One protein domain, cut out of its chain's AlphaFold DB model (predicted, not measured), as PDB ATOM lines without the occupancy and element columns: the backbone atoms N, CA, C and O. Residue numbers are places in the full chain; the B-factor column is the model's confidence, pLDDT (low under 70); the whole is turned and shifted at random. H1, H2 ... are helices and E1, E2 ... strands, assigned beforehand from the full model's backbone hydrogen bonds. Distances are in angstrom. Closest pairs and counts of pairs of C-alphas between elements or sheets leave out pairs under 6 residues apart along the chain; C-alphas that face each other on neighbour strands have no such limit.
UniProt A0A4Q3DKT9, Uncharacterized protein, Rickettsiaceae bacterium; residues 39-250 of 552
ATOM      1  N   ASN A  39      13.010  28.489 -62.252       93.69
ATOM      2  CA  ASN A  39      12.152  27.589 -63.023       93.69
ATOM      3  C   ASN A  39      12.866  26.713 -64.062       93.69
ATOM      4  O   ASN A  39      12.187  26.047 -64.844       93.69
ATOM      5  N   LYS A  40      14.199  26.659 -64.047       93.19
ATOM      6  CA  LYS A  40      14.987  25.762 -64.892       93.19
ATOM      7  C   LYS A  40      15.400  24.526 -64.103       93.19
ATOM      8  O   LYS A  40      15.574  24.593 -62.887       93.19
ATOM      9  N   TYR A  41      15.546  23.405 -64.804       89.19
ATOM     10  CA  TYR A  41      16.164  22.212 -64.240       89.19
ATOM     11  C   TYR A  41      17.680  22.382 -64.238       89.19
ATOM     12  O   TYR A  41      18.277  22.724 -65.257       89.19
ATOM     13  N   ILE A  42      18.280  22.148 -63.079       88.44
ATOM     14  CA  ILE A  42      19.715  22.217 -62.835       88.44
ATOM     15  C   ILE A  42      20.185  20.786 -62.613       88.44
ATOM     16  O   ILE A  42      19.721  20.131 -61.680       88.44
ATOM     17  N   ASN A  43      21.071  20.301 -63.478       82.88
ATOM     18  CA  ASN A  43      21.647  18.966 -63.355       82.88
ATOM     19  C   ASN A  43      22.787  18.964 -62.331       82.88
ATOM     20  O   ASN A  43      23.638  19.852 -62.360       82.88
ATOM     21  N   GLN A  44      22.821  17.959 -61.460       73.12
ATOM     22  CA  GLN A  44      23.974  17.682 -60.608       73.12
ATOM     23  C   GLN A  44      24.806  16.552 -61.221       73.12
ATOM     24  O   GLN A  44      24.584  15.376 -60.944       73.12
ATOM     25  N   GLU A  45      25.756  16.927 -62.078       60.84
ATOM     26  CA  GLU A  45      26.572  15.997 -62.879       60.84
ATOM     27  C   GLU A  45      27.435  15.048 -62.029       60.84
ATOM     28  O   GLU A  45      27.672  13.915 -62.426       60.84
ATOM     29  N   TYR A  46      27.826  15.454 -60.821       56.78
ATOM     30  CA  TYR A  46      28.775  14.709 -59.985       56.78
ATOM     31  C   TYR A  46      28.186  13.536 -59.182       56.78
ATOM     32  O   TYR A  46      28.935  12.800 -58.547       56.78
ATOM     33  N   LEU A  47      26.860  13.350 -59.175       50.56
ATOM     34  CA  LEU A  47      26.197  12.285 -58.400       50.56
ATOM     35  C   LEU A  47      25.710  11.109 -59.259       50.56
ATOM     36  O   LEU A  47      25.179  10.136 -58.725       50.56
ATOM     37  N   ALA A  48      25.872  11.176 -60.581       45.28
ATOM     38  CA  ALA A  48      25.241  10.238 -61.491       45.28
ATOM     39  C   ALA A  48      26.166   9.823 -62.633       45.28
ATOM     40  O   ALA A  48      26.624  10.659 -63.405       45.28
ATOM     41  N   LYS A  49      26.339   8.506 -62.818       53.22
ATOM     42  CA  LYS A  49      26.663   7.960 -64.147       53.22
ATOM     43  C   LYS A  49      25.610   8.475 -65.142       53.22
ATOM     44  O   LYS A  49      24.471   8.696 -64.729       53.22
ATOM     45  N   GLU A  50      25.980   8.653 -66.411       54.09
ATOM     46  CA  GLU A  50      25.212   9.373 -67.453       54.09
ATOM     47  C   GLU A  50      23.688   9.085 -67.488       54.09
ATOM     48  O   GLU A  50      22.899   9.976 -67.815       54.09
ATOM     49  N   ASP A  51      23.254   7.896 -67.050       56.44
ATOM     50  CA  ASP A  51      21.858   7.439 -67.016       56.44
ATOM     51  C   ASP A  51      21.004   7.873 -65.800       56.44
ATOM     52  O   ASP A  51      19.792   7.636 -65.796       56.44
ATOM     53  N   ASN A  52      21.575   8.496 -64.759       60.16
ATOM     54  CA  ASN A  52      20.889   8.752 -63.475       60.16
ATOM     55  C   ASN A  52      20.837  10.238 -63.065       60.16
ATOM     56  O   ASN A  52      21.061  10.572 -61.906       60.16
ATOM     57  N   LYS A  53      20.524  11.148 -63.995       74.44
ATOM     58  CA  LYS A  53      20.480  12.600 -63.724       74.44
ATOM     59  C   LYS A  53      19.635  12.946 -62.487       74.44
ATOM     60  O   LYS A  53      18.455  12.597 -62.416       74.44
ATOM     61  N   TYR A  54      20.242  13.668 -61.547       82.62
ATOM     62  CA  TYR A  54      19.567  14.273 -60.401       82.62
ATOM     63  C   TYR A  54      19.344  15.757 -60.696       82.62
ATOM     64  O   TYR A  54      20.297  16.523 -60.862       82.62
ATOM     65  N   LEU A  55      18.080  16.153 -60.820       89.75
ATOM     66  CA  LEU A  55      17.670  17.482 -61.251       89.75
ATOM     67  C   LEU A  55      17.062  18.258 -60.087       89.75
ATOM     68  O   LEU A  55      16.170  17.773 -59.394       89.75
ATOM     69  N   ILE A  56      17.487  19.507 -59.929       91.94
ATOM     70  CA  ILE A  56      16.897  20.454 -58.980       91.94
ATOM     71  C   ILE A  56      16.198  21.561 -59.756       91.94
ATOM     72  O   ILE A  56      16.697  22.043 -60.771       91.94
ATOM     73  N   ARG A  57      15.051  22.008 -59.255       95.06
ATOM     74  CA  ARG A  57      14.353  23.195 -59.747       95.06
ATOM     75  C   ARG A  57      13.800  23.992 -58.570       95.06
ATOM     76  O   ARG A  57      13.427  23.433 -57.546       95.06
ATOM     77  N   PHE A  58      13.736  25.312 -58.722       96.62
ATOM     78  CA  PHE A  58      13.098  26.208 -57.757       96.62
ATOM     79  C   PHE A  58      12.331  27.323 -58.468       96.62
ATOM     80  O   PHE A  58      12.626  27.656 -59.615       96.62
ATOM     81  N   LYS A  59      11.354  27.940 -57.794       96.69
ATOM     82  CA  LYS A  59      10.566  29.048 -58.359       96.69
ATOM     83  C   LYS A  59      11.256  30.393 -58.175       96.69
ATOM     84  O   LYS A  59      11.329  31.175 -59.115       96.69
ATOM     85  N   LYS A  60      11.740  30.700 -56.972       96.81
ATOM     86  CA  LYS A  60      12.355  32.002 -56.669       96.81
ATOM     87  C   LYS A  60      13.279  31.912 -55.463       96.81
ATOM     88  O   LYS A  60      13.013  31.151 -54.541       96.81
ATOM     89  N   ILE A  61      14.313  32.743 -55.438       96.75
ATOM     90  CA  ILE A  61      15.192  32.948 -54.290       96.75
ATOM     91  C   ILE A  61      15.080  34.394 -53.804       96.75
ATOM     92  O   ILE A  61      14.998  35.325 -54.604       96.75
ATOM     93  N   THR A  62      15.053  34.582 -52.485       96.31
ATOM     94  CA  THR A  62      15.008  35.899 -51.828       96.31
ATOM     95  C   THR A  62      16.037  35.980 -50.701       96.31
ATOM     96  O   THR A  62      16.340  34.953 -50.088       96.31
ATOM     97  N   PRO A  63      16.603  37.166 -50.425       95.56
ATOM     98  CA  PRO A  63      17.592  37.327 -49.366       95.56
ATOM     99  C   PRO A  63      16.950  37.161 -47.982       95.56
ATOM    100  O   PRO A  63      15.794  37.531 -47.770       95.56
ATOM    101  N   THR A  64      17.684  36.595 -47.024       94.75
ATOM    102  CA  THR A  64      17.214  36.408 -45.643       94.75
ATOM    103  C   THR A  64      18.381  36.292 -44.658       94.75
ATOM    104  O   THR A  64      19.524  36.091 -45.056       94.75
ATOM    105  N   GLY A  65      18.090  36.394 -43.358       90.00
ATOM    106  CA  GLY A  65      19.055  36.098 -42.298       90.00
ATOM    107  C   GLY A  65      19.873  37.283 -41.769       90.00
ATOM    108  O   GLY A  65      20.815  37.070 -41.006       90.00
ATOM    109  N   PHE A  66      19.501  38.517 -42.112       89.69
ATOM    110  CA  PHE A  66      20.059  39.718 -41.489       89.69
ATOM    111  C   PHE A  66      19.924  39.666 -39.950       89.69
ATOM    112  O   PHE A  66      18.900  39.191 -39.456       89.69
ATOM    113  N   PRO A  67      20.903  40.177 -39.178       87.69
ATOM    114  CA  PRO A  67      22.197  40.715 -39.614       87.69
ATOM    115  C   PRO A  67      23.321  39.678 -39.659       87.69
ATOM    116  O   PRO A  67      24.401  39.986 -40.144       87.69
ATOM    117  N   PHE A  68      23.108  38.468 -39.150       90.62
ATOM    118  CA  PHE A  68      24.201  37.537 -38.845       90.62
ATOM    119  C   PHE A  68      24.351  36.385 -39.835       90.62
ATOM    120  O   PHE A  68      25.166  35.489 -39.622       90.62
ATOM    121  N   LYS A  69      23.571  36.370 -40.914       93.88
ATOM    122  CA  LYS A  69      23.652  35.339 -41.945       93.88
ATOM    123  C   LYS A  69      23.666  35.972 -43.325       93.88
ATOM    124  O   LYS A  69      22.973  36.954 -43.586       93.88
ATOM    125  N   ILE A  70      24.441  35.368 -44.211       93.56
ATOM    126  CA  ILE A  70      24.382  35.586 -45.653       93.56
ATOM    127  C   ILE A  70      23.583  34.404 -46.183       93.56
ATOM    128  O   ILE A  70      24.136  33.324 -46.390       93.56
ATOM    129  N   ALA A  71      22.262  34.557 -46.269       95.69
ATOM    130  CA  ALA A  71      21.372  33.438 -46.534       95.69
ATOM    131  C   ALA A  71      20.276  33.761 -47.543       95.69
ATOM    132  O   ALA A  71      19.921  34.910 -47.817       95.69
ATOM    133  N   PHE A  72      19.725  32.683 -48.077       96.88
ATOM    134  CA  PHE A  72      18.762  32.667 -49.150       96.88
ATOM    135  C   PHE A  72      17.564  31.826 -48.735       96.88
ATOM    136  O   PHE A  72      17.702  30.690 -48.286       96.88
ATOM    137  N   LYS A  73      16.377  32.398 -48.901       97.19
ATOM    138  CA  LYS A  73      15.101  31.696 -48.822       97.19
ATOM    139  C   LYS A  73      14.726  31.258 -50.232       97.19
ATOM    140  O   LYS A  73      14.454  32.111 -51.083       97.19
ATOM    141  N   VAL A  74      14.708  29.952 -50.461       97.06
ATOM    142  CA  VAL A  74      14.381  29.314 -51.736       97.06
ATOM    143  C   VAL A  74      12.937  28.818 -51.709       97.06
ATOM    144  O   VAL A  74      12.535  28.064 -50.824       97.06
ATOM    145  N   ILE A  75      12.149  29.278 -52.673       97.31
ATOM    146  CA  ILE A  75      10.707  29.060 -52.774       97.31
ATOM    147  C   ILE A  75      10.435  28.021 -53.865       97.31
ATOM    148  O   ILE A  75      10.912  28.175 -54.993       97.31
ATOM    149  N   GLY A  76       9.616  27.013 -53.546       95.50
ATOM    150  CA  GLY A  76       9.174  25.975 -54.482       95.50
ATOM    151  C   GLY A  76      10.308  25.068 -54.945       95.50
ATOM    152  O   GLY A  76      10.460  24.878 -56.148       95.50
ATOM    153  N   TRP A  77      11.129  24.599 -54.001       95.69
ATOM    154  CA  TRP A  77      12.213  23.654 -54.262       95.69
ATOM    155  C   TRP A  77      11.636  22.292 -54.654       95.69
ATOM    156  O   TRP A  77      10.718  21.785 -54.009       95.69
ATOM    157  N   THR A  78      12.178  21.706 -55.713       94.50
ATOM    158  CA  THR A  78      11.792  20.391 -56.220       94.50
ATOM    159  C   THR A  78      13.023  19.621 -56.660       94.50
ATOM    160  O   THR A  78      13.897  20.185 -57.320       94.50
ATOM    161  N   GLU A  79      13.034  18.333 -56.351       92.19
ATOM    162  CA  GLU A  79      14.053  17.362 -56.742       92.19
ATOM    163  C   GLU A  79      13.413  16.315 -57.643       92.19
ATOM    164  O   GLU A  79      12.316  15.839 -57.355       92.19
ATOM    165  N   ASP A  80      14.071  15.969 -58.739       90.00
ATOM    166  CA  ASP A  80      13.566  15.023 -59.726       90.00
ATOM    167  C   ASP A  80      14.707  14.113 -60.189       90.00
ATOM    168  O   ASP A  80      15.801  14.574 -60.509       90.00
ATOM    169  N   ASN A  81      14.470  12.807 -60.196       85.94
ATOM    170  CA  ASN A  81      15.417  11.805 -60.662       85.94
ATOM    171  C   ASN A  81      14.678  10.674 -61.395       85.94
ATOM    172  O   ASN A  81      13.465  10.716 -61.611       85.94
ATOM    173  N   LYS A  82      15.405   9.640 -61.818       84.56
ATOM    174  CA  LYS A  82      14.820   8.505 -62.549       84.56
ATOM    175  C   LYS A  82      13.738   7.758 -61.755       84.56
ATOM    176  O   LYS A  82      12.781   7.273 -62.349       84.56
ATOM    177  N   VAL A  83      13.890   7.667 -60.436       84.31
ATOM    178  CA  VAL A  83      13.068   6.827 -59.551       84.31
ATOM    179  C   VAL A  83      11.891   7.599 -58.955       84.31
ATOM    180  O   VAL A  83      10.839   7.018 -58.697       84.31
ATOM    181  N   GLY A  84      12.029   8.907 -58.754       88.50
ATOM    182  CA  GLY A  84      10.999   9.697 -58.100       88.50
ATOM    183  C   GLY A  84      11.192  11.201 -58.205       88.50
ATOM    184  O   GLY A  84      12.147  11.698 -58.801       88.50
ATOM    185  N   LYS A  85      10.242  11.914 -57.609       91.44
ATOM    186  CA  LYS A  85      10.194  13.370 -57.520       91.44
ATOM    187  C   LYS A  85       9.812  13.773 -56.101       91.44
ATOM    188  O   LYS A  85       8.859  13.223 -55.562       91.44
ATOM    189  N   THR A  86      10.483  14.769 -55.541       92.25
ATOM    190  CA  THR A  86      10.173  15.331 -54.223       92.25
ATOM    191  C   THR A  86       9.906  16.825 -54.343       92.25
ATOM    192  O   THR A  86      10.723  17.571 -54.881       92.25
ATOM    193  N   GLU A  87       8.757  17.282 -53.855       94.12
ATOM    194  CA  GLU A  87       8.366  18.690 -53.806       94.12
ATOM    195  C   GLU A  87       8.281  19.174 -52.362       94.12
ATOM    196  O   GLU A  87       7.607  18.577 -51.524       94.12
ATOM    197  N   TYR A  88       8.947  20.291 -52.084       95.44
ATOM    198  CA  TYR A  88       8.998  20.902 -50.765       95.44
ATOM    199  C   TYR A  88       7.963  22.022 -50.729       95.44
ATOM    200  O   TYR A  88       8.099  23.037 -51.421       95.44
ATOM    201  N   LEU A  89       6.905  21.827 -49.939       96.19
ATOM    202  CA  LEU A  89       5.787  22.772 -49.863       96.19
ATOM    203  C   LEU A  89       6.174  24.034 -49.087       96.19
ATOM    204  O   LEU A  89       5.629  25.116 -49.318       96.19
ATOM    205  N   ASN A  90       7.148  23.911 -48.186       96.88
ATOM    206  CA  ASN A  90       7.724  25.020 -47.442       96.88
ATOM    207  C   ASN A  90       9.056  25.475 -48.053       96.88
ATOM    208  O   ASN A  90       9.641  24.840 -48.928       96.88
ATOM    209  N   ASN A  91       9.544  26.625 -47.594       96.81
ATOM    210  CA  ASN A  91      10.772  27.206 -48.128       96.81
ATOM    211  C   ASN A  91      12.006  26.475 -47.591       96.81
ATOM    212  O   ASN A  91      12.088  26.194 -46.394       96.81
ATOM    213  N   VAL A  92      12.986  26.258 -48.465       96.50
ATOM    214  CA  VAL A  92      14.326  25.791 -48.094       96.50
ATOM    215  C   VAL A  92      15.196  27.014 -47.824       96.50
ATOM    216  O   VAL A  92      15.172  27.985 -48.579       96.50
ATOM    217  N   TYR A  93      15.960  26.993 -46.740       96.75
ATOM    218  CA  TYR A  93      16.873  28.071 -46.372       96.75
ATOM    219  C   TYR A  93      18.302  27.583 -46.521       96.75
ATOM    220  O   TYR A  93      18.662  26.595 -45.900       96.75
ATOM    221  N   LEU A  94      19.132  28.277 -47.288       95.94
ATOM    222  CA  LEU A  94      20.542  27.922 -47.425       95.94
ATOM    223  C   LEU A  94      21.422  29.159 -47.326       95.94
ATOM    224  O   LEU A  94      21.007  30.251 -47.715       95.94
ATOM    225  N   GLY A  95      22.626  29.020 -46.787       94.56
ATOM    226  CA  GLY A  95      23.529  30.154 -46.638       94.56
ATOM    227  C   GLY A  95      24.683  29.894 -45.692       94.56
ATOM    228  O   GLY A  95      24.990  28.753 -45.361       94.56
ATOM    229  N   TYR A  96      25.302  30.980 -45.242       93.44
ATOM    230  CA  TYR A  96      26.382  30.973 -44.266       93.44
ATOM    231  C   TYR A  96      25.986  31.774 -43.022       93.44
ATOM    232  O   TYR A  96      25.490  32.900 -43.129       93.44
ATOM    233  N   ASN A  97      26.193  31.205 -41.837       94.31
ATOM    234  CA  ASN A  97      26.006  31.888 -40.563       94.31
ATOM    235  C   ASN A  97      27.341  32.476 -40.092       94.31
ATOM    236  O   ASN A  97      28.280  31.737 -39.811       94.31
ATOM    237  N   LEU A  98      27.405  33.802 -39.966       90.00
ATOM    238  CA  LEU A  98      28.616  34.528 -39.582       90.00
ATOM    239  C   LEU A  98      29.001  34.279 -38.118       90.00
ATOM    240  O   LEU A  98      30.186  34.207 -37.811       90.00
ATOM    241  N   LEU A  99      28.018  34.120 -37.225       90.31
ATOM    242  CA  LEU A  99      28.267  33.887 -35.797       90.31
ATOM    243  C   LEU A  99      28.682  32.443 -35.518       90.31
ATOM    244  O   LEU A  99      29.619  32.201 -34.769       90.31
ATOM    245  N   GLN A 100      27.979  31.482 -36.120       91.56
ATOM    246  CA  GLN A 100      28.269  30.055 -35.930       91.56
ATOM    247  C   GLN A 100      29.404  29.553 -36.830       91.56
ATOM    248  O   GLN A 100      29.883  28.438 -36.639       91.56
ATOM    249  N   GLN A 101      29.817  30.363 -37.806       92.25
ATOM    250  CA  GLN A 101      30.828  30.040 -38.806       92.25
ATOM    251  C   GLN A 101      30.562  28.708 -39.520       92.25
ATOM    252  O   GLN A 101      31.419  27.825 -39.591       92.25
ATOM    253  N   ASN A 102      29.349  28.544 -40.042       93.94
ATOM    254  CA  ASN A 102      28.957  27.346 -40.775       93.94
ATOM    255  C   ASN A 102      28.141  27.670 -42.029       93.94
ATOM    256  O   ASN A 102      27.348  28.614 -42.058       93.94
ATOM    257  N   PHE A 103      28.323  26.862 -43.071       94.31
ATOM    258  CA  PHE A 103      27.316  26.742 -44.120       94.31
ATOM    259  C   PHE A 103      26.150  25.926 -43.580       94.31
ATOM    260  O   PHE A 103      26.357  25.009 -42.786       94.31
ATOM    261  N   PHE A 104      24.937  26.245 -44.011       95.31
ATOM    262  CA  PHE A 104      23.759  25.479 -43.649       95.31
ATOM    263  C   PHE A 104      22.788  25.341 -44.818       95.31
ATOM    264  O   PHE A 104      22.656  26.248 -45.641       95.31
ATOM    265  N   LEU A 105      22.065  24.226 -44.826       95.50
ATOM    266  CA  LEU A 105      20.815  24.036 -45.550       95.50
ATOM    267  C   LEU A 105      19.776  23.603 -44.520       95.50
ATOM    268  O   LEU A 105      19.998  22.639 -43.799       95.50
ATOM    269  N   LYS A 106      18.660  24.322 -44.423       96.00
ATOM    270  CA  LYS A 106      17.604  24.112 -43.436       96.00
ATOM    271  C   LYS A 106      16.244  23.969 -44.109       96.00
ATOM    272  O   LYS A 106      15.873  24.787 -44.952       96.00
ATOM    273  N   TYR A 107      15.469  23.000 -43.643       96.12
ATOM    274  CA  TYR A 107      14.087  22.780 -44.030       96.12
ATOM    275  C   TYR A 107      13.195  22.500 -42.815       96.12
ATOM    276  O   TYR A 107      13.588  21.838 -41.854       96.12
ATOM    277  N   SER A 108      11.979  23.040 -42.830       96.38
ATOM    278  CA  SER A 108      10.948  22.750 -41.830       96.38
ATOM    279  C   SER A 108       9.580  22.902 -42.479       96.38
ATOM    280  O   SER A 108       9.283  23.962 -43.039       96.38
ATOM    281  N   GLY A 109       8.770  21.850 -42.422       96.06
ATOM    282  CA  GLY A 109       7.466  21.806 -43.069       96.06
ATOM    283  C   GLY A 109       7.162  20.469 -43.732       96.06
ATOM    284  O   GLY A 109       7.648  19.422 -43.301       96.06
ATOM    285  N   GLU A 110       6.335  20.515 -44.774       95.94
ATOM    286  CA  GLU A 110       5.801  19.331 -45.445       95.94
ATOM    287  C   GLU A 110       6.403  19.135 -46.838       95.94
ATOM    288  O   GLU A 110       6.422  20.060 -47.645       95.94
ATOM    289  N   ALA A 111       6.897  17.942 -47.140       93.81
ATOM    290  CA  ALA A 111       7.329  17.560 -48.477       93.81
ATOM    291  C   ALA A 111       6.466  16.408 -48.999       93.81
ATOM    292  O   ALA A 111       6.008  15.556 -48.234       93.81
ATOM    293  N   LEU A 112       6.239  16.390 -50.306       93.31
ATOM    294  CA  LEU A 112       5.547  15.317 -51.004       93.31
ATOM    295  C   LEU A 112       6.557  14.618 -51.899       93.31
ATOM    296  O   LEU A 112       7.178  15.255 -52.746       93.31
ATOM    297  N   ALA A 113       6.743  13.323 -51.688       91.06
ATOM    298  CA  ALA A 113       7.714  12.527 -52.412       91.06
ATOM    299  C   ALA A 113       6.985  11.407 -53.154       91.06
ATOM    300  O   ALA A 113       6.316  10.595 -52.529       91.06
ATOM    301  N   TRP A 114       7.103  11.363 -54.475       91.31
ATOM    302  CA  TRP A 114       6.427  10.402 -55.344       91.31
ATOM    303  C   TRP A 114       7.436   9.504 -56.044       91.31
ATOM    304  O   TRP A 114       8.471   9.976 -56.518       91.31
ATOM    305  N   TYR A 115       7.103   8.227 -56.178       88.81
ATOM    306  CA  TYR A 115       7.790   7.316 -57.082       88.81
ATOM    307  C   TYR A 115       7.213   7.439 -58.491       88.81
ATOM    308  O   TYR A 115       6.024   7.708 -58.674       88.81
ATOM    309  N   LYS A 116       8.058   7.248 -59.505       87.56
ATOM    310  CA  LYS A 116       7.612   7.181 -60.899       87.56
ATOM    311  C   LYS A 116       7.068   5.775 -61.217       87.56
ATOM    312  O   LYS A 116       7.641   4.802 -60.727       87.56
ATOM    313  N   PRO A 117       6.017   5.646 -62.051       87.88
ATOM    314  CA  PRO A 117       5.268   6.718 -62.722       87.88
ATOM    315  C   PRO A 117       4.418   7.536 -61.731       87.88
ATOM    316  O   PRO A 117       3.805   6.972 -60.825       87.88
ATOM    317  N   LEU A 118       4.395   8.867 -61.881       84.44
ATOM    318  CA  LEU A 118       3.773   9.786 -60.906       84.44
ATOM    319  C   LEU A 118       2.251   9.582 -60.801       84.44
ATOM    320  O   LEU A 118       1.642   9.853 -59.767       84.44
ATOM    321  N   GLU A 119       1.647   9.057 -61.866       84.12
ATOM    322  CA  GLU A 119       0.241   8.684 -61.989       84.12
ATOM    323  C   GLU A 119      -0.165   7.615 -60.969       84.12
ATOM    324  O   GLU A 119      -1.320   7.581 -60.547       84.12
ATOM    325  N   SER A 120       0.788   6.781 -60.527       79.88
ATOM    326  CA  SER A 120       0.556   5.767 -59.492       79.88
ATOM    327  C   SER A 120       0.170   6.374 -58.142       79.88
ATOM    328  O   SER A 120      -0.404   5.681 -57.304       79.88
ATOM    329  N   LYS A 121       0.509   7.654 -57.911       80.31
ATOM    330  CA  LYS A 121       0.416   8.350 -56.616       80.31
ATOM    331  C   LYS A 121       1.156   7.639 -55.476       80.31
ATOM    332  O   LYS A 121       0.994   8.023 -54.319       80.31
ATOM    333  N   PHE A 122       1.981   6.641 -55.791       86.38
ATOM    334  CA  PHE A 122       2.769   5.919 -54.811       86.38
ATOM    335  C   PHE A 122       3.885   6.817 -54.285       86.38
ATOM    336  O   PHE A 122       4.582   7.485 -55.054       86.38
ATOM    337  N   GLY A 123       4.054   6.846 -52.969       87.50
ATOM    338  CA  GLY A 123       5.032   7.701 -52.321       87.50
ATOM    339  C   GLY A 123       4.616   8.096 -50.915       87.50
ATOM    340  O   GLY A 123       3.749   7.467 -50.307       87.50
ATOM    341  N   SER A 124       5.222   9.169 -50.421       89.94
ATOM    342  CA  SER A 124       5.140   9.559 -49.022       89.94
ATOM    343  C   SER A 124       4.956  11.060 -48.821       89.94
ATOM    344  O   SER A 124       5.598  11.890 -49.466       89.94
ATOM    345  N   LYS A 125       4.092  11.412 -47.868       92.69
ATOM    346  CA  LYS A 125       4.025  12.736 -47.257       92.69
ATOM    347  C   LYS A 125       4.985  12.769 -46.076       92.69
ATOM    348  O   LYS A 125       4.865  11.975 -45.146       92.69
ATOM    349  N   ILE A 126       5.912  13.714 -46.100       92.38
ATOM    350  CA  ILE A 126       6.957  13.877 -45.095       92.38
ATOM    351  C   ILE A 126       6.691  15.174 -44.342       92.38
ATOM    352  O   ILE A 126       6.596  16.232 -44.953       92.38
ATOM    353  N   THR A 127       6.600  15.116 -43.021       94.69
ATOM    354  CA  THR A 127       6.525  16.295 -42.154       94.69
ATOM    355  C   THR A 127       7.764  16.311 -41.281       94.69
ATOM    356  O   THR A 127       8.012  15.344 -40.563       94.69
ATOM    357  N   VAL A 128       8.548  17.385 -41.332       93.31
ATOM    358  CA  VAL A 128       9.804  17.471 -40.582       93.31
ATOM    359  C   VAL A 128      10.008  18.835 -39.944       93.31
ATOM    360  O   VAL A 128       9.761  19.875 -40.559       93.31
ATOM    361  N   ASN A 129      10.512  18.818 -38.715       94.38
ATOM    362  CA  ASN A 129      10.905  20.002 -37.969       94.38
ATOM    363  C   ASN A 129      12.429  20.119 -37.937       94.38
ATOM    364  O   ASN A 129      13.122  19.158 -37.612       94.38
ATOM    365  N   ASP A 130      12.935  21.315 -38.249       92.25
ATOM    366  CA  ASP A 130      14.348  21.685 -38.123       92.25
ATOM    367  C   ASP A 130      15.333  20.674 -38.736       92.25
ATOM    368  O   ASP A 130      16.348  20.338 -38.130       92.25
ATOM    369  N   TYR A 131      15.060  20.207 -39.958       94.06
ATOM    370  CA  TYR A 131      16.029  19.427 -40.726       94.06
ATOM    371  C   TYR A 131      17.149  20.352 -41.205       94.06
ATOM    372  O   TYR A 131      16.884  21.321 -41.916       94.06
ATOM    373  N   ILE A 132      18.388  20.103 -40.793       95.12
ATOM    374  CA  ILE A 132      19.537  20.978 -41.016       95.12
ATOM    375  C   ILE A 132      20.740  20.135 -41.440       95.12
ATOM    376  O   ILE A 132      21.215  19.300 -40.675       95.12
ATOM    377  N   TYR A 133      21.289  20.432 -42.612       94.81
ATOM    378  CA  TYR A 133      22.690  20.158 -42.917       94.81
ATOM    379  C   TYR A 133      23.526  21.346 -42.484       94.81
ATOM    380  O   TYR A 133      23.157  22.489 -42.763       94.81
ATOM    381  N   SER A 134      24.664  21.100 -41.846       95.06
ATOM    382  CA  SER A 134      25.636  22.144 -41.559       95.06
ATOM    383  C   SER A 134      27.062  21.685 -41.837       95.06
ATOM    384  O   SER A 134      27.407  20.527 -41.623       95.06
ATOM    385  N   ALA A 135      27.886  22.605 -42.328       94.06
ATOM    386  CA  ALA A 135      29.315  22.408 -42.515       94.06
ATOM    387  C   ALA A 135      30.053  23.528 -41.786       94.06
ATOM    388  O   ALA A 135      29.982  24.691 -42.193       94.06
ATOM    389  N   LYS A 136      30.733  23.197 -40.687       93.00
ATOM    390  CA  LYS A 136      31.505  24.159 -39.900       93.00
ATOM    391  C   LYS A 136      32.754  24.551 -40.678       93.00
ATOM    392  O   LYS A 136      33.635  23.723 -40.887       93.00
ATOM    393  N   VAL A 137      32.824  25.813 -41.085       89.44
ATOM    394  CA  VAL A 137      33.935  26.384 -41.851       89.44
ATOM    395  C   VAL A 137      34.340  27.692 -41.173       89.44
ATOM    396  O   VAL A 137      33.734  28.737 -41.448       89.44
ATOM    397  N   PRO A 138      35.338  27.659 -40.274       82.75
ATOM    398  CA  PRO A 138      35.820  28.853 -39.599       82.75
ATOM    399  C   PRO A 138      36.371  29.860 -40.607       82.75
ATOM    400  O   PRO A 138      37.334  29.592 -41.336       82.75
ATOM    401  N   THR A 139      35.778  31.048 -40.637       73.50
ATOM    402  CA  THR A 139      36.223  32.150 -41.492       73.50
ATOM    403  C   THR A 139      37.279  32.969 -40.764       73.50
ATOM    404  O   THR A 139      37.014  34.028 -40.203       73.50
ATOM    405  N   SER A 140      38.518  32.475 -40.771       78.81
ATOM    406  CA  SER A 140      39.676  33.301 -40.425       78.81
ATOM    407  C   SER A 140      40.212  34.003 -41.677       78.81
ATOM    408  O   SER A 140      40.187  33.448 -42.779       78.81
ATOM    409  N   ILE A 141      40.757  35.216 -41.519       76.50
ATOM    410  CA  ILE A 141      41.438  35.933 -42.617       76.50
ATOM    411  C   ILE A 141      42.549  35.059 -43.223       76.50
ATOM    412  O   ILE A 141      42.773  35.096 -44.430       76.50
ATOM    413  N   LYS A 142      43.219  34.242 -42.397       82.00
ATOM    414  CA  LYS A 142      44.234  33.278 -42.835       82.00
ATOM    415  C   LYS A 142      43.650  32.241 -43.799       82.00
ATOM    416  O   LYS A 142      44.197  32.076 -44.883       82.00
ATOM    417  N   ASN A 143      42.525  31.613 -43.447       78.44
ATOM    418  CA  ASN A 143      41.874  30.594 -44.279       78.44
ATOM    419  C   ASN A 143      41.396  31.184 -45.612       78.44
ATOM    420  O   ASN A 143      41.628  30.598 -46.664       78.44
ATOM    421  N   ILE A 144      40.807  32.384 -45.583       77.75
ATOM    422  CA  ILE A 144      40.359  33.086 -46.797       77.75
ATOM    423  C   ILE A 144      41.552  33.412 -47.704       77.75
ATOM    424  O   ILE A 144      41.503  33.157 -48.906       77.75
ATOM    425  N   LYS A 145      42.646  33.943 -47.141       82.75
ATOM    426  CA  LYS A 145      43.874  34.217 -47.904       82.75
ATOM    427  C   LYS A 145      44.458  32.944 -48.503       82.75
ATOM    428  O   LYS A 145      44.871  32.975 -49.655       82.75
ATOM    429  N   GLN A 146      44.467  31.844 -47.752       82.00
ATOM    430  CA  GLN A 146      44.955  30.555 -48.233       82.00
ATOM    431  C   GLN A 146      44.092  30.019 -49.381       82.00
ATOM    432  O   GLN A 146      44.648  29.660 -50.413       82.00
ATOM    433  N   PHE A 147      42.763  30.049 -49.255       82.69
ATOM    434  CA  PHE A 147      41.839  29.661 -50.327       82.69
ATOM    435  C   PHE A 147      42.060  30.491 -51.601       82.69
ATOM    436  O   PHE A 147      42.212  29.944 -52.690       82.69
ATOM    437  N   ILE A 148      42.159  31.821 -51.476       82.06
ATOM    438  CA  ILE A 148      42.415  32.711 -52.620       82.06
ATOM    439  C   ILE A 148      43.792  32.440 -53.240       82.06
ATOM    440  O   ILE A 148      43.920  32.416 -54.463       82.06
ATOM    441  N   ALA A 149      44.827  32.256 -52.416       82.31
ATOM    442  CA  ALA A 149      46.182  31.997 -52.889       82.31
ATOM    443  C   ALA A 149      46.276  30.662 -53.637       82.31
ATOM    444  O   ALA A 149      46.883  30.619 -54.703       82.31
ATOM    445  N   GLN A 150      45.635  29.608 -53.127       80.06
ATOM    446  CA  GLN A 150      45.611  28.286 -53.758       80.06
ATOM    447  C   GLN A 150      44.838  28.290 -55.079       80.06
ATOM    448  O   GLN A 150      45.331  27.758 -56.071       80.06
ATOM    449  N   ASN A 151      43.691  28.968 -55.141       77.81
ATOM    450  CA  ASN A 151      42.950  29.144 -56.394       77.81
ATOM    451  C   ASN A 151      43.782  29.861 -57.465       77.81
ATOM    452  O   ASN A 151      43.837  29.424 -58.613       77.81
ATOM    453  N   ARG A 152      44.509  30.917 -57.077       80.75
ATOM    454  CA  ARG A 152      45.428  31.617 -57.987       80.75
ATOM    455  C   ARG A 152      46.595  30.735 -58.425       80.75
ATOM    456  O   ARG A 152      46.902  30.703 -59.607       80.75
ATOM    457  N   ALA A 153      47.240  30.037 -57.491       78.06
ATOM    458  CA  ALA A 153      48.404  29.201 -57.783       78.06
ATOM    459  C   ALA A 153      48.059  28.015 -58.698       78.06
ATOM    460  O   ALA A 153      48.843  27.669 -59.575       78.06
ATOM    461  N   ASN A 154      46.875  27.424 -58.525       69.44
ATOM    462  CA  ASN A 154      46.423  26.275 -59.307       69.44
ATOM    463  C   ASN A 154      45.682  26.669 -60.600       69.44
ATOM    464  O   ASN A 154      45.161  25.778 -61.267       69.44
ATOM    465  N   ASN A 155      45.582  27.966 -60.939       70.44
ATOM    466  CA  ASN A 155      44.708  28.479 -62.013       70.44
ATOM    467  C   ASN A 155      43.286  27.880 -61.963       70.44
ATOM    468  O   ASN A 155      42.646  27.649 -62.989       70.44
ATOM    469  N   SER A 156      42.798  27.613 -60.753       68.19
ATOM    470  CA  SER A 156      41.540  26.923 -60.495       68.19
ATOM    471  C   SER A 156      40.580  27.887 -59.812       68.19
ATOM    472  O   SER A 156      40.910  28.491 -58.795       68.19
ATOM    473  N   ASN A 157      39.379  28.024 -60.370       71.75
ATOM    474  CA  ASN A 157      38.248  28.682 -59.711       71.75
ATOM    475  C   ASN A 157      37.303  27.646 -59.080       71.75
ATOM    476  O   ASN A 157      36.104  27.903 -58.950       71.75
ATOM    477  N   ASP A 158      37.821  26.467 -58.727       79.25
ATOM    478  CA  ASP A 158      37.003  25.390 -58.192       79.25
ATOM    479  C   ASP A 158      36.602  25.668 -56.737       79.25
ATOM    480  O   ASP A 158      37.413  25.654 -55.804       79.25
ATOM    481  N   LEU A 159      35.307  25.924 -56.545       81.12
ATOM    482  CA  LEU A 159      34.708  26.152 -55.233       81.12
ATOM    483  C   LEU A 159      34.755  24.903 -54.344       81.12
ATOM    484  O   LEU A 159      34.614  25.034 -53.126       81.12
ATOM    485  N   PHE A 160      34.998  23.716 -54.910       84.06
ATOM    486  CA  PHE A 160      35.136  22.473 -54.159       84.06
ATOM    487  C   PHE A 160      36.260  22.531 -53.114       84.06
ATOM    488  O   PHE A 160      36.117  21.951 -52.040       84.06
ATOM    489  N   GLN A 161      37.318  23.322 -53.342       84.75
ATOM    490  CA  GLN A 161      38.430  23.487 -52.391       84.75
ATOM    491  C   GLN A 161      38.000  23.981 -50.995       84.75
ATOM    492  O   GLN A 161      38.779  23.885 -50.046       84.75
ATOM    493  N   ILE A 162      36.767  24.483 -50.834       85.56
ATOM    494  CA  ILE A 162      36.174  24.789 -49.524       85.56
ATOM    495  C   ILE A 162      36.164  23.555 -48.602       85.56
ATOM    496  O   ILE A 162      36.275  23.724 -47.386       85.56
ATOM    497  N   ILE A 163      36.102  22.336 -49.153       86.44
ATOM    498  CA  ILE A 163      36.105  21.077 -48.392       86.44
ATOM    499  C   ILE A 163      37.284  20.979 -47.413       86.44
ATOM    500  O   ILE A 163      37.106  20.550 -46.276       86.44
ATOM    501  N   ASN A 164      38.452  21.508 -47.795       86.19
ATOM    502  CA  ASN A 164      39.679  21.501 -46.988       86.19
ATOM    503  C   ASN A 164      39.561  22.299 -45.681       86.19
ATOM    504  O   ASN A 164      40.342  22.120 -44.746       86.19
ATOM    505  N   PHE A 165      38.592  23.210 -45.607       87.19
ATOM    506  CA  PHE A 165      38.376  24.076 -44.453       87.19
ATOM    507  C   PHE A 165      37.207  23.611 -43.577       87.19
ATOM    508  O   PHE A 165      36.980  24.194 -42.515       87.19
ATOM    509  N   ILE A 166      36.491  22.553 -43.974       89.00
ATOM    510  CA  ILE A 166      35.396  21.975 -43.192       89.00
ATOM    511  C   ILE A 166      35.983  21.270 -41.967       89.00
ATOM    512  O   ILE A 166      36.768  20.342 -42.080       89.00
ATOM    513  N   GLU A 167      35.660  21.744 -40.766       88.88
ATOM    514  CA  GLU A 167      36.011  21.077 -39.501       88.88
ATOM    515  C   GLU A 167      35.073  19.934 -39.157       88.88
ATOM    516  O   GLU A 167      35.502  18.935 -38.592       88.88
ATOM    517  N   LYS A 168      33.790  20.112 -39.458       92.12
ATOM    518  CA  LYS A 168      32.743  19.179 -39.071       92.12
ATOM    519  C   LYS A 168      31.569  19.310 -40.022       92.12
ATOM    520  O   LYS A 168      31.117  20.429 -40.278       92.12
ATOM    521  N   LEU A 169      31.064  18.183 -40.501       93.75
ATOM    522  CA  LEU A 169      29.750  18.095 -41.125       93.75
ATOM    523  C   LEU A 169      28.743  17.622 -40.086       93.75
ATOM    524  O   LEU A 169      29.051  16.763 -39.267       93.75
ATOM    525  N   SER A 170      27.535  18.167 -40.115       94.19
ATOM    526  CA  SER A 170      26.456  17.710 -39.253       94.19
ATOM    527  C   SER A 170      25.144  17.620 -40.013       94.19
ATOM    528  O   SER A 170      24.800  18.512 -40.787       94.19
ATOM    529  N   ILE A 171      24.373  16.586 -39.721       93.44
ATOM    530  CA  ILE A 171      22.974  16.448 -40.102       93.44
ATOM    531  C   ILE A 171      22.192  16.426 -38.802       93.44
ATOM    532  O   ILE A 171      22.450  15.580 -37.954       93.44
ATOM    533  N   SER A 172      21.245  17.333 -38.620       93.56
ATOM    534  CA  SER A 172      20.340  17.295 -37.478       93.56
ATOM    535  C   SER A 172      18.905  17.417 -37.942       93.56
ATOM    536  O   SER A 172      18.611  18.183 -38.849       93.56
ATOM    537  N   SER A 173      18.001  16.703 -37.299       92.81
ATOM    538  CA  SER A 173      16.568  16.858 -37.500       92.81
ATOM    539  C   SER A 173      15.852  16.687 -36.174       92.81
ATOM    540  O   SER A 173      16.257  15.879 -35.336       92.81
ATOM    541  N   GLY A 174      14.803  17.478 -35.975       92.56
ATOM    542  CA  GLY A 174      13.861  17.272 -34.890       92.56
ATOM    543  C   GLY A 174      12.848  16.194 -35.262       92.56
ATOM    544  O   GLY A 174      13.166  15.196 -35.920       92.56
ATOM    545  N   LYS A 175      11.596  16.431 -34.858       94.25
ATOM    546  CA  LYS A 175      10.505  15.499 -35.123       94.25
ATOM    547  C   LYS A 175      10.301  15.330 -36.628       94.25
ATOM    548  O   LYS A 175      10.107  16.317 -37.339       94.25
ATOM    549  N   MET A 176      10.288  14.084 -37.088       91.69
ATOM    550  CA  MET A 176      10.007  13.713 -38.471       91.69
ATOM    551  C   MET A 176       8.929  12.633 -38.505       91.69
ATOM    552  O   MET A 176       8.982  11.669 -37.745       91.69
ATOM    553  N   GLN A 177       7.954  12.790 -39.391       92.75
ATOM    554  CA  GLN A 177       6.917  11.804 -39.661       92.75
ATOM    555  C   GLN A 177       6.842  11.551 -41.160       92.75
ATOM    556  O   GLN A 177       6.820  12.496 -41.948       92.75
ATOM    557  N   VAL A 178       6.756  10.283 -41.545       90.25
ATOM    558  CA  VAL A 178       6.520   9.880 -42.931       90.25
ATOM    559  C   VAL A 178       5.238   9.076 -42.983       90.25
ATOM    560  O   VAL A 178       5.083   8.091 -42.259       90.25
ATOM    561  N   LYS A 179       4.310   9.517 -43.825       91.12
ATOM    562  CA  LYS A 179       3.023   8.873 -44.056       91.12
ATOM    563  C   LYS A 179       2.910   8.470 -45.514       91.12
ATOM    564  O   LYS A 179       3.331   9.225 -46.381       91.12
ATOM    565  N   ASP A 180       2.317   7.320 -45.773       88.62
ATOM    566  CA  ASP A 180       1.978   6.876 -47.122       88.62
ATOM    567  C   ASP A 180       1.004   7.873 -47.786       88.62
ATOM    568  O   ASP A 180       0.060   8.346 -47.147       88.62
ATOM    569  N   LEU A 181       1.235   8.237 -49.050       88.12
ATOM    570  CA  LEU A 181       0.391   9.213 -49.756       88.12
ATOM    571  C   LEU A 181      -1.002   8.689 -50.105       88.12
ATOM    572  O   LEU A 181      -1.924   9.492 -50.245       88.12
ATOM    573  N   VAL A 182      -1.163   7.378 -50.272       86.50
ATOM    574  CA  VAL A 182      -2.408   6.768 -50.745       86.50
ATOM    575  C   VAL A 182      -3.380   6.586 -49.588       86.50
ATOM    576  O   VAL A 182      -4.544   6.966 -49.694       86.50
ATOM    577  N   ASN A 183      -2.907   6.016 -48.478       88.31
ATOM    578  CA  ASN A 183      -3.766   5.636 -47.353       88.31
ATOM    579  C   ASN A 183      -3.483   6.415 -46.052       88.31
ATOM    580  O   ASN A 183      -4.160   6.189 -45.053       88.31
ATOM    581  N   SER A 184      -2.518   7.345 -46.050       89.12
ATOM    582  CA  SER A 184      -2.115   8.140 -44.874       89.12
ATOM    583  C   SER A 184      -1.581   7.331 -43.685       89.12
ATOM    584  O   SER A 184      -1.488   7.849 -42.567       89.12
ATOM    585  N   GLU A 185      -1.194   6.075 -43.903       90.25
ATOM    586  CA  GLU A 185      -0.599   5.221 -42.882       90.25
ATOM    587  C   GLU A 185       0.754   5.784 -42.432       90.25
ATOM    588  O   GLU A 185       1.616   6.094 -43.251       90.25
ATOM    589  N   LEU A 186       0.965   5.921 -41.119       89.81
ATOM    590  CA  LEU A 186       2.247   6.365 -40.567       89.81
ATOM    591  C   LEU A 186       3.299   5.259 -40.722       89.81
ATOM    592  O   LEU A 186       3.235   4.257 -40.003       89.81
ATOM    593  N   LEU A 187       4.271   5.481 -41.605       86.12
ATOM    594  CA  LEU A 187       5.345   4.543 -41.941       86.12
ATOM    595  C   LEU A 187       6.590   4.740 -41.071       86.12
ATOM    596  O   LEU A 187       7.253   3.772 -40.710       86.12
ATOM    597  N   TYR A 188       6.897   5.987 -40.714       87.44
ATOM    598  CA  TYR A 188       8.090   6.337 -39.946       87.44
ATOM    599  C   TYR A 188       7.798   7.486 -38.985       87.44
ATOM    600  O   TYR A 188       7.134   8.455 -39.358       87.44
ATOM    601  N   GLU A 189       8.304   7.391 -37.758       90.44
ATOM    602  CA  GLU A 189       8.310   8.494 -36.802       90.44
ATOM    603  C   GLU A 189       9.628   8.541 -36.030       90.44
ATOM    604  O   GLU A 189      10.008   7.583 -35.357       90.44
ATOM    605  N   GLN A 190      10.262   9.706 -36.070       90.81
ATOM    606  CA  GLN A 190      11.482  10.042 -35.353       90.81
ATOM    607  C   GLN A 190      11.237  11.261 -34.472       90.81
ATOM    608  O   GLN A 190      10.571  12.211 -34.886       90.81
ATOM    609  N   GLU A 191      11.797  11.251 -33.268       92.69
ATOM    610  CA  GLU A 191      11.765  12.391 -32.355       92.69
ATOM    611  C   GLU A 191      12.917  13.359 -32.624       92.69
ATOM    612  O   GLU A 191      12.699  14.564 -32.722       92.69
ATOM    613  N   HIS A 192      14.130  12.829 -32.776       92.19
ATOM    614  CA  HIS A 192      15.303  13.592 -33.181       92.19
ATOM    615  C   HIS A 192      16.358  12.681 -33.810       92.19
ATOM    616  O   HIS A 192      16.384  11.473 -33.567       92.19
ATOM    617  N   LYS A 193      17.256  13.284 -34.586       90.75
ATOM    618  CA  LYS A 193      18.453  12.640 -35.122       90.75
ATOM    619  C   LYS A 193      19.551  13.662 -35.303       90.75
ATOM    620  O   LYS A 193      19.301  14.744 -35.822       90.75
ATOM    621  N   ILE A 194      20.756  13.301 -34.899       93.19
ATOM    622  CA  ILE A 194      21.976  14.069 -35.082       93.19
ATOM    623  C   ILE A 194      23.033  13.098 -35.599       93.19
ATOM    624  O   ILE A 194      23.218  12.024 -35.037       93.19
ATOM    625  N   ILE A 195      23.699  13.464 -36.683       92.69
ATOM    626  CA  ILE A 195      24.887  12.802 -37.209       92.69
ATOM    627  C   ILE A 195      25.946  13.884 -37.326       92.69
ATOM    628  O   ILE A 195      25.696  14.923 -37.928       92.69
ATOM    629  N   GLU A 196      27.121  13.649 -36.773       95.00
ATOM    630  CA  GLU A 196      28.296  14.484 -36.938       95.00
ATOM    631  C   GLU A 196      29.395  13.656 -37.591       95.00
ATOM    632  O   GLU A 196      29.632  12.518 -37.198       95.00
ATOM    633  N   MET A 197      30.046  14.217 -38.603       93.69
ATOM    634  CA  MET A 197      31.158  13.590 -39.306       93.69
ATOM    635  C   MET A 197      32.365  14.519 -39.261       93.69
ATOM    636  O   MET A 197      32.258  15.709 -39.589       93.69
ATOM    637  N   LEU A 198      33.506  13.968 -38.869       91.88
ATOM    638  CA  LEU A 198      34.804  14.619 -38.910       91.88
ATOM    639  C   LEU A 198      35.710  13.845 -39.863       91.88
ATOM    640  O   LEU A 198      35.681  12.617 -39.901       91.88
ATOM    641  N   PHE A 199      36.507  14.584 -40.625       84.19
ATOM    642  CA  PHE A 199      37.466  14.025 -41.567       84.19
ATOM    643  C   PHE A 199      38.864  14.444 -41.157       84.19
ATOM    644  O   PHE A 199      39.086  15.578 -40.717       84.19
ATOM    645  N   ASP A 200      39.808  13.541 -41.369       83.31
ATOM    646  CA  ASP A 200      41.219  13.875 -41.369       83.31
ATOM    647  C   ASP A 200      41.537  14.981 -42.394       83.31
ATOM    648  O   ASP A 200      41.041  14.983 -43.520       83.31
ATOM    649  N   LYS A 201      42.380  15.936 -41.991       77.56
ATOM    650  CA  LYS A 201      42.741  17.142 -42.756       77.56
ATOM    651  C   LYS A 201      44.168  17.134 -43.295       77.56
ATOM    652  O   LYS A 201      44.674  18.178 -43.704       77.56
ATOM    653  N   ARG A 202      44.858  15.993 -43.250       80.12
ATOM    654  CA  ARG A 202      46.250  15.886 -43.720       80.12
ATOM    655  C   ARG A 202      46.409  16.113 -45.229       80.12
ATOM    656  O   ARG A 202      47.488  16.518 -45.655       80.12
ATOM    657  N   ILE A 203      45.359  15.887 -46.020       83.00
ATOM    658  CA  ILE A 203      45.373  16.008 -47.485       83.00
ATOM    659  C   ILE A 203      44.647  17.292 -47.910       83.00
ATOM    660  O   ILE A 203      43.600  17.631 -47.361       83.00
ATOM    661  N   TYR A 204      45.214  18.011 -48.886       85.50
ATOM    662  CA  TYR A 204      44.576  19.169 -49.515       85.50
ATOM    663  C   TYR A 204      44.018  18.789 -50.889       85.50
ATOM    664  O   TYR A 204      44.785  18.487 -51.800       85.50
ATOM    665  N   TYR A 205      42.702  18.882 -51.038       87.00
ATOM    666  CA  TYR A 205      41.946  18.530 -52.234       87.00
ATOM    667  C   TYR A 205      41.787  19.712 -53.185       87.00
ATOM    668  O   TYR A 205      41.276  20.766 -52.794       87.00
ATOM    669  N   LYS A 206      42.192  19.545 -54.445       86.19
ATOM    670  CA  LYS A 206      42.111  20.605 -55.468       86.19
ATOM    671  C   LYS A 206      40.761  20.669 -56.178       86.19
ATOM    672  O   LYS A 206      40.327  21.763 -56.537       86.19
ATOM    673  N   ASN A 207      40.141  19.516 -56.387       84.94
ATOM    674  CA  ASN A 207      38.854  19.326 -57.049       84.94
ATOM    675  C   ASN A 207      38.193  18.042 -56.522       84.94
ATOM    676  O   ASN A 207      38.721  17.375 -55.625       84.94
ATOM    677  N   ILE A 208      37.016  17.721 -57.049       83.94
ATOM    678  CA  ILE A 208      36.242  16.562 -56.606       83.94
ATOM    679  C   ILE A 208      36.876  15.227 -57.027       83.94
ATOM    680  O   ILE A 208      36.817  14.262 -56.267       83.94
ATOM    681  N   GLU A 209      37.534  15.163 -58.187       84.19
ATOM    682  CA  GLU A 209      38.230  13.958 -58.654       84.19
ATOM    683  C   GLU A 209      39.413  13.597 -57.744       84.19
ATOM    684  O   GLU A 209      39.623  12.424 -57.427       84.19
ATOM    685  N   ASP A 210      40.153  14.604 -57.280       86.31
ATOM    686  CA  ASP A 210      41.244  14.467 -56.314       86.31
ATOM    687  C   ASP A 210      40.731  13.908 -54.980       86.31
ATOM    688  O   ASP A 210      41.319  12.983 -54.424       86.31
ATOM    689  N   PHE A 211      39.569  14.377 -54.510       86.31
ATOM    690  CA  PHE A 211      38.933  13.835 -53.307       86.31
ATOM    691  C   PHE A 211      38.564  12.352 -53.439       86.31
ATOM    692  O   PHE A 211      38.838  11.572 -52.528       86.31
ATOM    693  N   PHE A 212      37.989  11.933 -54.569       82.62
ATOM    694  CA  PHE A 212      37.659  10.518 -54.794       82.62
ATOM    695  C   PHE A 212      38.890   9.623 -55.001       82.62
ATOM    696  O   PHE A 212      38.832   8.420 -54.730       82.62
ATOM    697  N   SER A 213      39.997  10.210 -55.459       85.44
ATOM    698  CA  SER A 213      41.268   9.513 -55.681       85.44
ATOM    699  C   SER A 213      42.141   9.415 -54.428       85.44
ATOM    700  O   SER A 213      43.050   8.587 -54.411       85.44
ATOM    701  N   ASN A 214      41.885  10.254 -53.416       86.12
ATOM    702  CA  ASN A 214      42.681  10.390 -52.193       86.12
ATOM    703  C   ASN A 214      41.781  10.508 -50.948       86.12
ATOM    704  O   ASN A 214      41.796  11.511 -50.233       86.12
ATOM    705  N   VAL A 215      40.960   9.497 -50.683       82.75
ATOM    706  CA  VAL A 215      39.975   9.538 -49.596       82.75
ATOM    707  C   VAL A 215      40.630   9.799 -48.228       82.75
ATOM    708  O   VAL A 215      41.768   9.381 -48.000       82.75
ATOM    709  N   PRO A 216      39.943  10.490 -47.299       86.88
ATOM    710  CA  PRO A 216      40.487  10.755 -45.970       86.88
ATOM    711  C   PRO A 216      40.889   9.461 -45.254       86.88
ATOM    712  O   PRO A 216      40.097   8.526 -45.181       86.88
ATOM    713  N   HIS A 217      42.092   9.423 -44.677       87.94
ATOM    714  CA  HIS A 217      42.587   8.237 -43.965       87.94
ATOM    715  C   HIS A 217      41.785   7.891 -42.715       87.94
ATOM    716  O   HIS A 217      41.795   6.747 -42.278       87.94
ATOM    717  N   GLU A 218      41.132   8.876 -42.107       91.12
ATOM    718  CA  GLU A 218      40.337   8.680 -40.906       91.12
ATOM    719  C   GLU A 218      39.031   9.466 -41.013       91.12
ATOM    720  O   GLU A 218      39.018  10.641 -41.403       91.12
ATOM    721  N   ILE A 219      37.932   8.793 -40.680       90.88
ATOM    722  CA  ILE A 219      36.587   9.358 -40.628       90.88
ATOM    723  C   ILE A 219      35.987   8.994 -39.273       90.88
ATOM    724  O   ILE A 219      35.818   7.816 -38.952       90.88
ATOM    725  N   GLU A 220      35.633  10.007 -38.491       94.06
ATOM    726  CA  GLU A 220      34.909   9.839 -37.233       94.06
ATOM    727  C   GLU A 220      33.445  10.210 -37.451       94.06
ATOM    728  O   GLU A 220      33.131  11.303 -37.927       94.06
ATOM    729  N   ILE A 221      32.540   9.301 -37.098       93.06
ATOM    730  CA  ILE A 221      31.096   9.494 -37.188       93.06
ATOM    731  C   ILE A 221      30.511   9.354 -35.788       93.06
ATOM    732  O   ILE A 221      30.601   8.298 -35.162       93.06
ATOM    733  N   TRP A 222      29.865  10.409 -35.310       93.56
ATOM    734  CA  TRP A 222      29.033  10.364 -34.117       93.56
ATOM    735  C   TRP A 222      27.567  10.455 -34.521       93.56
ATOM    736  O   TRP A 222      27.186  11.306 -35.320       93.56
ATOM    737  N   GLN A 223      26.729   9.592 -33.968       91.00
ATOM    738  CA  GLN A 223      25.297   9.589 -34.222       91.00
ATOM    739  C   GLN A 223      24.540   9.537 -32.904       91.00
ATOM    740  O   GLN A 223      24.893   8.774 -32.014       91.00
ATOM    741  N   LYS A 224      23.439  10.280 -32.824       91.69
ATOM    742  CA  LYS A 224      22.415  10.137 -31.793       91.69
ATOM    743  C   LYS A 224      21.042  10.228 -32.429       91.69
ATOM    744  O   LYS A 224      20.767  11.188 -33.146       91.69
ATOM    745  N   ALA A 225      20.176   9.256 -32.191       90.25
ATOM    746  CA  ALA A 225      18.835   9.274 -32.756       90.25
ATOM    747  C   ALA A 225      17.827   8.585 -31.846       90.25
ATOM    748  O   ALA A 225      18.160   7.646 -31.126       90.25
ATOM    749  N   LYS A 226      16.582   9.048 -31.944       90.31
ATOM    750  CA  LYS A 226      15.433   8.431 -31.298       90.31
ATOM    751  C   LYS A 226      14.305   8.237 -32.299       90.31
ATOM    752  O   LYS A 226      13.696   9.203 -32.768       90.31
ATOM    753  N   VAL A 227      14.030   6.978 -32.611       87.50
ATOM    754  CA  VAL A 227      13.027   6.528 -33.574       87.50
ATOM    755  C   VAL A 227      11.909   5.805 -32.830       87.50
ATOM    756  O   VAL A 227      12.124   4.793 -32.166       87.50
ATOM    757  N   ASN A 228      10.689   6.325 -32.957       87.12
ATOM    758  CA  ASN A 228       9.506   5.841 -32.244       87.12
ATOM    759  C   ASN A 228       8.689   4.837 -33.065       87.12
ATOM    760  O   ASN A 228       7.942   4.039 -32.490       87.12
ATOM    761  N   LYS A 229       8.802   4.864 -34.398       83.06
ATOM    762  CA  LYS A 229       8.104   3.929 -35.287       83.06
ATOM    763  C   LYS A 229       8.863   3.728 -36.595       83.06
ATOM    764  O   LYS A 229       9.237   4.703 -37.237       83.06
ATOM    765  N   VAL A 230       8.974   2.469 -37.017       76.50
ATOM    766  CA  VAL A 230       9.351   2.081 -38.381       76.50
ATOM    767  C   VAL A 230       8.427   0.955 -38.831       76.50
ATOM    768  O   VAL A 230       8.239  -0.018 -38.101       76.50
ATOM    769  N   VAL A 231       7.822   1.093 -40.007       74.31
ATOM    770  CA  VAL A 231       7.113   0.008 -40.690       74.31
ATOM    771  C   VAL A 231       8.105  -0.681 -41.625       74.31
ATOM    772  O   VAL A 231       8.597  -0.075 -42.575       74.31
ATOM    773  N   LEU A 232       8.420  -1.942 -41.325       62.44
ATOM    774  CA  LEU A 232       9.287  -2.790 -42.146       62.44
ATOM    775  C   LEU A 232       8.692  -2.981 -43.555       62.44
ATOM    776  O   LEU A 232       7.476  -2.983 -43.727       62.44
ATOM    777  N   ASN A 233       9.554  -3.195 -44.554       57.34
ATOM    778  CA  ASN A 233       9.181  -3.580 -45.926       57.34
ATOM    779  C   ASN A 233       8.414  -2.540 -46.760       57.34
ATOM    780  O   ASN A 233       7.846  -2.890 -47.795       57.34
ATOM    781  N   ARG A 234       8.426  -1.257 -46.380       60.47
ATOM    782  CA  ARG A 234       8.014  -0.168 -47.278       60.47
ATOM    783  C   ARG A 234       9.171   0.784 -47.535       60.47
ATOM    784  O   ARG A 234       9.818   1.252 -46.602       60.47
ATOM    785  N   LEU A 235       9.423   1.074 -48.811       59.69
ATOM    786  CA  LEU A 235      10.334   2.142 -49.203       59.69
ATOM    787  C   LEU A 235       9.771   3.468 -48.681       59.69
ATOM    788  O   LEU A 235       8.676   3.879 -49.057       59.69
ATOM    789  N   VAL A 236      10.502   4.098 -47.762       65.50
ATOM    790  CA  VAL A 236       9.981   5.226 -46.980       65.50
ATOM    791  C   VAL A 236       9.926   6.509 -47.814       65.50
ATOM    792  O   VAL A 236       8.977   7.275 -47.670       65.50
ATOM    793  N   MET A 237      10.901   6.755 -48.694       72.75
ATOM    794  CA  MET A 237      10.901   7.901 -49.612       72.75
ATOM    795  C   MET A 237      11.908   7.718 -50.765       72.75
ATOM    796  O   MET A 237      12.912   7.021 -50.590       72.75
ATOM    797  N   PRO A 238      11.673   8.313 -51.950       68.19
ATOM    798  CA  PRO A 238      12.685   8.403 -53.001       68.19
ATOM    799  C   PRO A 238      13.880   9.276 -52.555       68.19
ATOM    800  O   PRO A 238      13.747  10.053 -51.605       68.19
ATOM    801  N   PRO A 239      15.042   9.189 -53.238       70.50
ATOM    802  CA  PRO A 239      16.219   9.995 -52.908       70.50
ATOM    803  C   PRO A 239      15.896  11.493 -52.869       70.50
ATOM    804  O   PRO A 239      15.338  12.035 -53.825       70.50
ATOM    805  N   SER A 240      16.251  12.160 -51.770       76.56
ATOM    806  CA  SER A 240      15.969  13.577 -51.535       76.56
ATOM    807  C   SER A 240      16.996  14.198 -50.580       76.56
ATOM    808  O   SER A 240      17.745  13.456 -49.940       76.56
ATOM    809  N   ILE A 241      17.018  15.529 -50.423       77.44
ATOM    810  CA  ILE A 241      17.791  16.165 -49.333       77.44
ATOM    811  C   ILE A 241      17.259  15.795 -47.942       77.44
ATOM    812  O   ILE A 241      17.876  16.122 -46.941       77.44
ATOM    813  N   LEU A 242      16.107  15.138 -47.816       76.56
ATOM    814  CA  LEU A 242      15.691  14.549 -46.548       76.56
ATOM    815  C   LEU A 242      16.301  13.150 -46.465       76.56
ATOM    816  O   LEU A 242      15.669  12.147 -46.781       76.56
ATOM    817  N   PHE A 243      17.571  13.088 -46.076       65.38
ATOM    818  CA  PHE A 243      18.280  11.829 -45.887       65.38
ATOM    819  C   PHE A 243      17.921  11.186 -44.540       65.38
ATOM    820  O   PHE A 243      18.007  11.822 -43.484       65.38
ATOM    821  N   SER A 244      17.579   9.900 -44.568       58.28
ATOM    822  CA  SER A 244      17.363   9.062 -43.387       58.28
ATOM    823  C   SER A 244      17.995   7.694 -43.651       58.28
ATOM    824  O   SER A 244      17.522   6.921 -44.476       58.28
ATOM    825  N   VAL A 245      19.117   7.422 -42.980       54.88
ATOM    826  CA  VAL A 245      19.631   6.059 -42.763       54.88
ATOM    827  C   VAL A 245      19.299   5.697 -41.332       54.88
ATOM    828  O   VAL A 245      19.951   6.197 -40.418       54.88
ATOM    829  N   ASP A 246      18.249   4.913 -41.133       61.56
ATOM    830  CA  ASP A 246      17.802   4.508 -39.805       61.56
ATOM    831  C   ASP A 246      17.636   2.994 -39.752       61.56
ATOM    832  O   ASP A 246      17.210   2.358 -40.718       61.56
ATOM    833  N   LEU A 247      18.019   2.415 -38.614       54.28
ATOM    834  CA  LEU A 247      17.781   1.006 -38.344       54.28
ATOM    835  C   LEU A 247      16.270   0.764 -38.305       54.28
ATOM    836  O   LEU A 247      15.529   1.603 -37.784       54.28
ATOM    837  N   PRO A 248      15.784  -0.376 -38.815       58.06
ATOM    838  CA  PRO A 248      14.360  -0.586 -39.014       58.06
ATOM    839  C   PRO A 248      13.645  -1.047 -37.733       58.06
ATOM    840  O   PRO A 248      12.779  -1.921 -37.750       58.06
ATOM    841  N   VAL A 249      14.027  -0.474 -36.597       62.28
ATOM    842  CA  VAL A 249      13.513  -0.781 -35.264       62.28
ATOM    843  C   VAL A 249      13.263   0.518 -34.511       62.28
ATOM    844  O   VAL A 249      13.819   1.560 -34.840       62.28
ATOM    845  N   LYS A 250      12.414   0.474 -33.481       75.12
ATOM    846  CA  LYS A 250      12.359   1.575 -32.515       75.12
ATOM    847  C   LYS A 250      13.662   1.564 -31.733       75.12
ATOM    848  O   LYS A 250      13.997   0.524 -31.171       75.12
TER     849      LYS A 250
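AT A GLANCE: This is residues 39 to 250 of the 552 residues of an uncharacterized protein of Rickettsiaceae bacterium (UniProt A0A4Q3DKT9). One large antiparallel sheet of twelve strands is folded across its long strands into a deep V-shaped trough, with E1, E4, E5 and E10 in one wall, E2, E3, E6 and E9 in the other, and E7, E8, E11 and E12 bending from wall to wall. Three short helices lie at one end of the trough, near the end of E11 and the start of E12: H1 and H2 as a hairpin, with H1 the element farthest from the mean of all C-alphas, and H3 near H2 but touching no helix; the unnamed tail, residues 231 to 250, runs back into the hollow, its C-alphas 4 to 25 A from that mean. The printed part has 212 residues, in the order E1 to E8, H1, H2, E9 to E11, H3, E12; the class is mixed, helices and strands. It is compact, with a radius of gyration of the C-alphas of 18.8 A and spans of 58 by 40 by 37 A.

IN THESE COORDINATES: The long strands are E7, residues 102 to 115, 33.4 A; E8, residues 123 to 136, 33.6 A, from C-alpha 123 at (5.032, 7.701, -52.321); E11, residues 186 to 199, 36.1 A; and E12, residues 218 to 230, 31.8 A, ending at C-alpha 230 at (9.351, 2.081, -38.381). The shorter strands are E1, residues 55 to 57, beginning at C-alpha 55 at (17.670, 17.482, -61.251); E2, 60 to 64; E3, 69 to 75; E4, 78 to 80; E5, 84 to 88; E6, 92 to 97; E9, 168 to 173; and E10, 176 to 180. The helices are H1, residues 141 to 153, 18.0 A; H2, 159 to 165; and H3, 208 to 213.

HOW THE PARTS SIT: The sheet is branched and twisted. E7 bends by 81 degrees at residue 109, with E5 and E6 on one side and E8 on the other side; N 105 and O 133 of E7 and E8 are 2.9 A apart, within hydrogen-bond range. E6, E7 and E8 form a meander, each strand the antiparallel neighbour of the one before. E8 bends by 76 degrees at residue 127, and E9 runs on into E10 at 57 degrees. E11 and E12 are antiparallel, with N 196 and O 222 2.8 A apart. E1, E2 and E12 are edge strands. H1 and H2, a helical hairpin, only just touch, with 3 pairs of C-alphas within 8 A, through residues 143 to 147 of H1 alone; the closest C-alphas, of Phe 147 and Gln 161, are 7.3 A apart. H2 only grazes the sheet, with residues 163 to 165. H2 and H3 are close but not clearly touching, the C-alphas of Phe 160 and Ile 208 being 6.5 A apart. Every O i to N i+4 pair is within range in H1 and H3; H2 has 0 of 3, but 4 of 4 O i to N i+3 pairs.

THE WHOLE: The C-alphas farthest apart, of Ala 153 and Asn 183, are 58.2 A apart. The printed part has no cut, and no link between named elements is long. The mean pLDDT of the printed part is 85.5; residues 45 to 52, 154, 156, 232 to 236, 238 and 243 to 249 are under 70.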